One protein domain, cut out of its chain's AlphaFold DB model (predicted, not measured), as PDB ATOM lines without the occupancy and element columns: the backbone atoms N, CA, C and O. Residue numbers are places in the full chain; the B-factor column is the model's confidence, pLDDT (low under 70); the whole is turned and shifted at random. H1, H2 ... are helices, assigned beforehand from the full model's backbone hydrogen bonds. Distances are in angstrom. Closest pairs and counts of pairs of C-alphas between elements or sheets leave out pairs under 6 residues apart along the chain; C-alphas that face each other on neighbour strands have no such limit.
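What this domain is: This is residues 76 to 139 of the 209 residues of an uncharacterized protein of Sparganum proliferum (UniProt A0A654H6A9). A rod built along one long helix, H2, with H1 set crosswise near the first end of H2, and tiny H3 just past its last end, from where the loop of residues 128 to 139 carries the rod on. The opening stretch, residues 76 to 87, runs beside H2 toward H1, and residues 128 to 139 make a loop that folds back beyond H3. The printed part has 64 residues, with helices H1, H2, H3 in that order and no named strand: all helix. It is only just extended, close to loose, with a radius of gyration of the C-alphas of 16.1 A, and spans 50 by 24 by 15 A.

How they stand to each other: Look first at H1, residues 88 to 98, and H2, residues 105 to 122: they are close but not clearly touching, the closest C-alphas, of Ile 91 and Lys 108, 7.6 A apart. Their lines stand about perpendicular, at 82 degrees. H3, residues 124 to 127, is close to H2 but not clearly touching, with closest C-alphas Cys 120 and Ala 126 at 6.9 A; H1 and H3 are apart. In H1 each O i to N i+4 pair is within hydrogen-bond range, in H2 11 of 14; H3 is too short for such a pair.

Where its parts are: Find C-alpha 88 at (-122.082, -59.089, 118.876), where H1 begins its 15.2 A. H2 runs 26.1 A from C-alpha 105 at (-125.485, -60.397, 108.868); H3 ends 5.9 A on from its start, at C-alpha 127, (-137.081, -29.693, 116.058).

The domain as a whole: The C-alphas farthest apart, of Asp 103 and Ala 134, are 50.1 A apart. The printed part has no cut; the link H1 to H2 is short, H2 to H3 tight. Look for low confidence, pLDDT under 70, at residues 128 to 137.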
ATOM      1  N   LEU A  76    -129.593 -32.114 106.858       80.38
ATOM      2  CA  LEU A  76    -128.373 -32.209 106.057       80.38
ATOM      3  C   LEU A  76    -127.611 -33.493 106.428       80.38
ATOM      4  O   LEU A  76    -127.477 -33.768 107.619       80.38
ATOM      5  N   PRO A  77    -127.064 -34.259 105.461       78.38
ATOM      6  CA  PRO A  77    -126.300 -35.475 105.759       78.38
ATOM      7  C   PRO A  77    -125.149 -35.248 106.747       78.38
ATOM      8  O   PRO A  77    -124.885 -36.105 107.580       78.38
ATOM      9  N   ASP A  78    -124.529 -34.066 106.694       83.44
ATOM     10  CA  ASP A  78    -123.426 -33.653 107.568       83.44
ATOM     11  C   ASP A  78    -123.846 -33.441 109.041       83.44
ATOM     12  O   ASP A  78    -122.992 -33.416 109.926       83.44
ATOM     13  N   GLU A  79    -125.147 -33.275 109.320       83.38
ATOM     14  CA  GLU A  79    -125.697 -33.160 110.682       83.38
ATOM     15  C   GLU A  79    -126.041 -34.525 111.298       83.38
ATOM     16  O   GLU A  79    -126.188 -34.626 112.518       83.38
ATOM     17  N   ILE A  80    -126.202 -35.572 110.480       85.81
ATOM     18  CA  ILE A  80    -126.637 -36.893 110.947       85.81
ATOM     19  C   ILE A  80    -125.433 -37.625 111.563       85.81
ATOM     20  O   ILE A  80    -124.382 -37.720 110.923       85.81
ATOM     21  N   PRO A  81    -125.555 -38.187 112.781       88.00
ATOM     22  CA  PRO A  81    -124.509 -39.022 113.363       88.00
ATOM     23  C   PRO A  81    -124.090 -40.167 112.423       88.00
ATOM     24  O   PRO A  81    -124.949 -40.774 111.775       88.00
ATOM     25  N   PRO A  82    -122.789 -40.507 112.352       89.62
ATOM     26  CA  PRO A  82    -122.332 -41.621 111.533       89.62
ATOM     27  C   PRO A  82    -122.975 -42.925 112.010       89.62
ATOM     28  O   PRO A  82    -123.149 -43.135 113.214       89.62
ATOM     29  N   ARG A  83    -123.298 -43.813 111.064       89.00
ATOM     30  CA  ARG A  83    -123.882 -45.130 111.344       89.00
ATOM     31  C   ARG A  83    -123.080 -45.859 112.426       89.00
ATOM     32  O   ARG A  83    -121.883 -46.099 112.275       89.00
ATOM     33  N   ARG A  84    -123.760 -46.224 113.515       90.00
ATOM     34  CA  ARG A  84    -123.185 -47.001 114.618       90.00
ATOM     35  C   ARG A  84    -123.056 -48.469 114.211       90.00
ATOM     36  O   ARG A  84    -124.056 -49.104 113.890       90.00
ATOM     37  N   GLU A  85    -121.846 -49.009 114.304       93.62
ATOM     38  CA  GLU A  85    -121.607 -50.454 114.244       93.62
ATOM     39  C   GLU A  85    -122.009 -51.103 115.578       93.62
ATOM     40  O   GLU A  85    -121.673 -50.596 116.654       93.62
ATOM     41  N   LEU A  86    -122.744 -52.215 115.523       92.31
ATOM     42  CA  LEU A  86    -123.156 -52.960 116.714       92.31
ATOM     43  C   LEU A  86    -122.192 -54.109 117.022       92.31
ATOM     44  O   LEU A  86    -121.865 -54.919 116.153       92.31
ATOM     45  N   ASP A  87    -121.792 -54.220 118.287       93.50
ATOM     46  CA  ASP A  87    -121.059 -55.382 118.788       93.50
ATOM     47  C   ASP A  87    -121.963 -56.625 118.905       93.50
ATOM     48  O   ASP A  87    -123.165 -56.524 119.177       93.50
ATOM     49  N   GLU A  88    -121.374 -57.813 118.759       90.94
ATOM     50  CA  GLU A  88    -122.082 -59.089 118.876       90.94
ATOM     51  C   GLU A  88    -122.767 -59.281 120.233       90.94
ATOM     52  O   GLU A  88    -123.841 -59.882 120.287       90.94
ATOM     53  N   GLN A  89    -122.184 -58.784 121.332       92.06
ATOM     54  CA  GLN A  89    -122.806 -58.894 122.654       92.06
ATOM     55  C   GLN A  89    -124.104 -58.082 122.719       92.06
ATOM     56  O   GLN A  89    -125.084 -58.530 123.315       92.06
ATOM     57  N   THR A  90    -124.136 -56.922 122.054       92.50
ATOM     58  CA  THR A  90    -125.338 -56.082 121.947       92.50
ATOM     59  C   THR A  90    -126.421 -56.778 121.126       92.50
ATOM     60  O   THR A  90    -127.584 -56.771 121.523       92.50
ATOM     61  N   ILE A  91    -126.054 -57.434 120.020       92.38
ATOM     62  CA  ILE A  91    -127.000 -58.197 119.189       92.38
ATOM     63  C   ILE A  91    -127.583 -59.364 119.995       92.38
ATOM     64  O   ILE A  91    -128.799 -59.445 120.138       92.38
ATOM     65  N   LYS A  92    -126.738 -60.181 120.637       90.81
ATOM     66  CA  LYS A  92    -127.160 -61.301 121.503       90.81
ATOM     67  C   LYS A  92    -128.033 -60.850 122.683       90.81
ATOM     68  O   LYS A  92    -128.910 -61.587 123.136       90.81
ATOM     69  N   LEU A  93    -127.828 -59.634 123.196       92.94
ATOM     70  CA  LEU A  93    -128.708 -59.035 124.201       92.94
ATOM     71  C   LEU A  93    -130.073 -58.649 123.607       92.94
ATOM     72  O   LEU A  93    -131.100 -58.945 124.217       92.94
ATOM     73  N   LEU A  94    -130.101 -58.034 122.421       92.44
ATOM     74  CA  LEU A  94    -131.341 -57.689 121.717       92.44
ATOM     75  C   LEU A  94    -132.159 -58.935 121.350       92.44
ATOM     76  O   LEU A  94    -133.376 -58.917 121.526       92.44
ATOM     77  N   GLU A  95    -131.520 -60.027 120.921       91.75
ATOM     78  CA  GLU A  95    -132.186 -61.319 120.677       91.75
ATOM     79  C   GLU A  95    -132.911 -61.810 121.933       91.75
ATOM     80  O   GLU A  95    -134.104 -62.112 121.918       91.75
ATOM     81  N   ARG A  96    -132.205 -61.811 123.068       90.75
ATOM     82  CA  ARG A  96    -132.734 -62.267 124.361       90.75
ATOM     83  C   ARG A  96    -133.847 -61.380 124.915       90.75
ATOM     84  O   ARG A  96    -134.728 -61.897 125.594       90.75
ATOM     85  N   LEU A  97    -133.804 -60.070 124.664       93.44
ATOM     86  CA  LEU A  97    -134.834 -59.125 125.114       93.44
ATOM     87  C   LEU A  97    -136.077 -59.132 124.215       93.44
ATOM     88  O   LEU A  97    -137.186 -58.966 124.715       93.44
ATOM     89  N   SER A  98    -135.901 -59.317 122.905       92.12
ATOM     90  CA  SER A  98    -137.003 -59.350 121.933       92.12
ATOM     91  C   SER A  98    -137.620 -60.738 121.743       92.12
ATOM     92  O   SER A  98    -138.728 -60.838 121.223       92.12
ATOM     93  N   LEU A  99    -136.913 -61.798 122.159       89.94
ATOM     94  CA  LEU A  99    -137.204 -63.200 121.835       89.94
ATOM     95  C   LEU A  99    -137.225 -63.474 120.316       89.94
ATOM     96  O   LEU A  99    -137.871 -64.415 119.851       89.94
ATOM     97  N   VAL A 100    -136.498 -62.658 119.546       90.25
ATOM     98  CA  VAL A 100    -136.284 -62.802 118.101       90.25
ATOM     99  C   VAL A 100    -134.847 -63.261 117.859       90.25
ATOM    100  O   VAL A 100    -133.937 -62.879 118.583       90.25
ATOM    101  N   ASN A 101    -134.642 -64.089 116.840       87.75
ATOM    102  CA  ASN A 101    -133.324 -64.571 116.441       87.75
ATOM    103  C   ASN A 101    -132.738 -63.680 115.322       87.75
ATOM    104  O   ASN A 101    -133.429 -63.417 114.333       87.75
ATOM    105  N   PHE A 102    -131.485 -63.231 115.462       86.75
ATOM    106  CA  PHE A 102    -130.772 -62.378 114.507       86.75
ATOM    107  C   PHE A 102    -129.524 -63.056 113.897       86.75
ATOM    108  O   PHE A 102    -128.598 -62.354 113.493       86.75
ATOM    109  N   ASP A 103    -129.552 -64.384 113.707       82.00
ATOM    110  CA  ASP A 103    -128.557 -65.262 113.034       82.00
ATOM    111  C   ASP A 103    -127.966 -64.788 111.672       82.00
ATOM    112  O   ASP A 103    -127.130 -65.475 111.083       82.00
ATOM    113  N   SER A 104    -128.391 -63.652 111.107       84.50
ATOM    114  CA  SER A 104    -127.977 -63.167 109.784       84.50
ATOM    115  C   SER A 104    -127.287 -61.804 109.839       84.50
ATOM    116  O   SER A 104    -127.824 -60.838 110.382       84.50
ATOM    117  N   GLU A 105    -126.158 -61.679 109.134       88.31
ATOM    118  CA  GLU A 105    -125.485 -60.397 108.868       88.31
ATOM    119  C   GLU A 105    -126.428 -59.355 108.234       88.31
ATOM    120  O   GLU A 105    -126.308 -58.158 108.498       88.31
ATOM    121  N   VAL A 106    -127.418 -59.800 107.449       90.75
ATOM    122  CA  VAL A 106    -128.445 -58.922 106.865       90.75
ATOM    123  C   VAL A 106    -129.324 -58.314 107.961       90.75
ATOM    124  O   VAL A 106    -129.616 -57.120 107.908       90.75
ATOM    125  N   SER A 107    -129.698 -59.091 108.984       90.56
ATOM    126  CA  SER A 107    -130.480 -58.603 110.128       90.56
ATOM    127  C   SER A 107    -129.709 -57.547 110.918       90.56
ATOM    128  O   SER A 107    -130.263 -56.487 111.210       90.56
ATOM    129  N   LYS A 108    -128.411 -57.775 111.178       92.94
ATOM    130  CA  LYS A 108    -127.518 -56.759 111.765       92.94
ATOM    131  C   LYS A 108    -127.520 -55.478 110.928       92.94
ATOM    132  O   LYS A 108    -127.765 -54.398 111.460       92.94
ATOM    133  N   GLY A 109    -127.315 -55.603 109.614       93.38
ATOM    134  CA  GLY A 109    -127.280 -54.463 108.702       93.38
ATOM    135  C   GLY A 109    -128.582 -53.654 108.666       93.38
ATOM    136  O   GLY A 109    -128.522 -52.430 108.579       93.38
ATOM    137  N   VAL A 110    -129.739 -54.315 108.781       93.38
ATOM    138  CA  VAL A 110    -131.060 -53.664 108.874       93.38
ATOM    139  C   VAL A 110    -131.243 -52.935 110.208       93.38
ATOM    140  O   VAL A 110    -131.772 -51.826 110.212       93.38
ATOM    141  N   ILE A 111    -130.796 -53.512 111.329       94.06
ATOM    142  CA  ILE A 111    -130.885 -52.863 112.649       94.06
ATOM    143  C   ILE A 111    -130.008 -51.604 112.688       94.06
ATOM    144  O   ILE A 111    -130.468 -50.553 113.126       94.06
ATOM    145  N   GLU A 112    -128.770 -51.677 112.197       94.94
ATOM    146  CA  GLU A 112    -127.861 -50.524 112.136       94.94
ATOM    147  C   GLU A 112    -128.392 -49.404 111.230       94.94
ATOM    148  O   GLU A 112    -128.296 -48.229 111.581       94.94
ATOM    149  N   GLU A 113    -129.007 -49.753 110.096       93.75
ATOM    150  CA  GLU A 113    -129.659 -48.788 109.204       93.75
ATOM    151  C   GLU A 113    -130.897 -48.148 109.857       93.75
ATOM    152  O   GLU A 113    -131.107 -46.942 109.745       93.75
ATOM    153  N   ALA A 114    -131.699 -48.927 110.593       94.19
ATOM    154  CA  ALA A 114    -132.851 -48.417 111.333       94.19
ATOM    155  C   ALA A 114    -132.441 -47.485 112.489       94.19
ATOM    156  O   ALA A 114    -133.115 -46.483 112.734       94.19
ATOM    157  N   ILE A 115    -131.321 -47.774 113.165       94.25
ATOM    158  CA  ILE A 115    -130.716 -46.880 114.162       94.25
ATOM    159  C   ILE A 115    -130.247 -45.588 113.488       94.25
ATOM    160  O   ILE A 115    -130.635 -44.516 113.935       94.25
ATOM    161  N   HIS A 116    -129.503 -45.674 112.382       92.56
ATOM    162  CA  HIS A 116    -129.022 -44.493 111.657       92.56
ATOM    163  C   HIS A 116    -130.176 -43.613 111.132       92.56
ATOM    164  O   HIS A 116    -130.122 -42.387 111.221       92.56
ATOM    165  N   PHE A 117    -131.273 -44.223 110.673       91.38
ATOM    166  CA  PHE A 117    -132.502 -43.502 110.336       91.38
ATOM    167  C   PHE A 117    -133.124 -42.806 111.560       91.38
ATOM    168  O   PHE A 117    -133.518 -41.643 111.474       91.38
ATOM    169  N   ALA A 118    -133.180 -43.473 112.717       92.44
ATOM    170  CA  ALA A 118    -133.677 -42.875 113.957       92.44
ATOM    171  C   ALA A 118    -132.748 -41.775 114.515       92.44
ATOM    172  O   ALA A 118    -133.241 -40.817 115.115       92.44
ATOM    173  N   ASP A 119    -131.435 -41.856 114.273       90.94
ATOM    174  CA  ASP A 119    -130.442 -40.862 114.704       90.94
ATOM    175  C   ASP A 119    -130.684 -39.474 114.070       90.94
ATOM    176  O   ASP A 119    -130.273 -38.455 114.628       90.94
ATOM    177  N   CYS A 120    -131.458 -39.392 112.979       86.94
ATOM    178  CA  CYS A 120    -131.966 -38.129 112.430       86.94
ATOM    179  C   CYS A 120    -132.724 -37.290 113.483       86.94
ATOM    180  O   CYS A 120    -132.631 -36.061 113.482       86.94
ATOM    181  N   LEU A 121    -133.424 -37.938 114.426       86.38
ATOM    182  CA  LEU A 121    -134.164 -37.291 115.522       86.38
ATOM    183  C   LEU A 121    -133.255 -36.713 116.625       86.38
ATOM    184  O   LEU A 121    -133.750 -36.096 117.569       86.38
ATOM    185  N   LEU A 122    -131.938 -36.929 116.543       84.75
ATOM    186  CA  LEU A 122    -130.952 -36.319 117.441       84.75
ATOM    187  C   LEU A 122    -130.478 -34.946 116.938       84.75
ATOM    188  O   LEU A 122    -129.821 -34.223 117.684       84.75
ATOM    189  N   THR A 123    -130.787 -34.584 115.690       84.19
ATOM    190  CA  THR A 123    -130.302 -33.342 115.072       84.19
ATOM    191  C   THR A 123    -131.088 -32.111 115.547       84.19
ATOM    192  O   THR A 123    -132.299 -32.204 115.765       84.19
ATOM    193  N   PRO A 124    -130.463 -30.918 115.648       77.31
ATOM    194  CA  PRO A 124    -131.187 -29.675 115.940       77.31
ATOM    195  C   PRO A 124    -132.268 -29.373 114.894       77.31
ATOM    196  O   PRO A 124    -133.352 -28.883 115.216       77.31
ATOM    197  N   THR A 125    -132.001 -29.726 113.633       77.75
ATOM    198  CA  THR A 125    -132.942 -29.558 112.525       77.75
ATOM    199  C   THR A 125    -134.229 -30.364 112.729       77.75
ATOM    200  O   THR A 125    -135.286 -29.859 112.364       77.75
ATOM    201  N   ALA A 126    -134.205 -31.519 113.412       77.19
ATOM    202  CA  ALA A 126    -135.406 -32.308 113.733       77.19
ATOM    203  C   ALA A 126    -136.507 -31.528 114.485       77.19
ATOM    204  O   ALA A 126    -137.688 -31.843 114.341       77.19
ATOM    205  N   PHE A 127    -136.144 -30.497 115.257       72.38
ATOM    206  CA  PHE A 127    -137.081 -29.693 116.058       72.38
ATOM    207  C   PHE A 127    -137.399 -28.322 115.429       72.38
ATOM    208  O   PHE A 127    -138.322 -27.619 115.861       72.38
ATOM    209  N   LYS A 128    -136.684 -27.951 114.362       67.12
ATOM    210  CA  LYS A 128    -136.775 -26.658 113.677       67.12
ATOM    211  C   LYS A 128    -138.090 -26.528 112.899       67.12
ATOM    212  O   LYS A 128    -138.341 -27.259 111.947       67.12
ATOM    213  N   GLY A 129    -138.919 -25.555 113.285       58.50
ATOM    214  CA  GLY A 129    -140.227 -25.285 112.663       58.50
ATOM    215  C   GLY A 129    -141.439 -25.842 113.419       58.50
ATOM    216  O   GLY A 129    -142.567 -25.664 112.968       58.50
ATOM    217  N   THR A 130    -141.237 -26.466 114.583       54.97
ATOM    218  CA  THR A 130    -142.332 -26.965 115.440       54.97
ATOM    219  C   THR A 130    -143.086 -25.862 116.197       54.97
ATOM    220  O   THR A 130    -144.242 -26.065 116.566       54.97
ATOM    221  N   ALA A 131    -142.483 -24.681 116.384       50.22
ATOM    222  CA  ALA A 131    -143.113 -23.526 117.025       50.22
ATOM    223  C   ALA A 131    -143.350 -22.364 116.049       50.22
ATOM    224  O   ALA A 131    -142.420 -21.833 115.446       50.22
ATOM    225  N   GLY A 132    -144.594 -21.881 115.998       51.19
ATOM    226  CA  GLY A 132    -144.945 -20.563 115.447       51.19
ATOM    227  C   GLY A 132    -144.669 -19.403 116.416       51.19
ATOM    228  O   GLY A 132    -145.272 -18.338 116.286       51.19
ATOM    229  N   HIS A 133    -143.820 -19.613 117.426       46.53
ATOM    230  CA  HIS A 133    -143.539 -18.657 118.494       46.53
ATOM    231  C   HIS A 133    -142.032 -18.564 118.755       46.53
ATOM    232  O   HIS A 133    -141.297 -19.510 118.496       46.53
ATOM    233  N   ALA A 134    -141.575 -17.403 119.227       50.50
ATOM    234  CA  ALA A 134    -140.194 -16.923 119.086       50.50
ATOM    235  C   ALA A 134    -139.138 -17.582 120.008       50.50
ATOM    236  O   ALA A 134    -138.128 -16.956 120.318       50.50
ATOM    237  N   SER A 135    -139.363 -18.821 120.448       57.16
ATOM    238  CA  SER A 135    -138.414 -19.592 121.253       57.16
ATOM    239  C   SER A 135    -137.828 -20.732 120.429       57.16
ATOM    240  O   SER A 135    -138.557 -21.458 119.756       57.16
ATOM    241  N   GLU A 136    -136.514 -20.915 120.516       63.91
ATOM    242  CA  GLU A 136    -135.825 -22.049 119.907       63.91
ATOM    243  C   GLU A 136    -136.260 -23.343 120.612       63.91
ATOM    244  O   GLU A 136    -136.037 -23.527 121.810       63.91
ATOM    245  N   VAL A 137    -136.965 -24.211 119.882       67.88
ATOM    246  CA  VAL A 137    -137.414 -25.508 120.394       67.88
ATOM    247  C   VAL A 137    -136.266 -26.495 120.249       67.88
ATOM    248  O   VAL A 137    -135.890 -26.849 119.135       67.88
ATOM    249  N   VAL A 138    -135.734 -26.943 121.382       74.19
ATOM    250  CA  VAL A 138    -134.674 -27.955 121.461       74.19
ATOM    251  C   VAL A 138    -135.186 -29.134 122.283       74.19
ATOM    252  O   VAL A 138    -136.022 -28.951 123.173       74.19
ATOM    253  N   ARG A 139    -134.697 -30.339 121.983       76.06
ATOM    254  CA  ARG A 139    -135.139 -31.610 122.574       76.06
ATOM    255  C   ARG A 139    -135.219 -31.581 124.102       76.06
ATOM    256  O   ARG A 139    -136.149 -32.141 124.670       76.06
TER     257      ARG A 139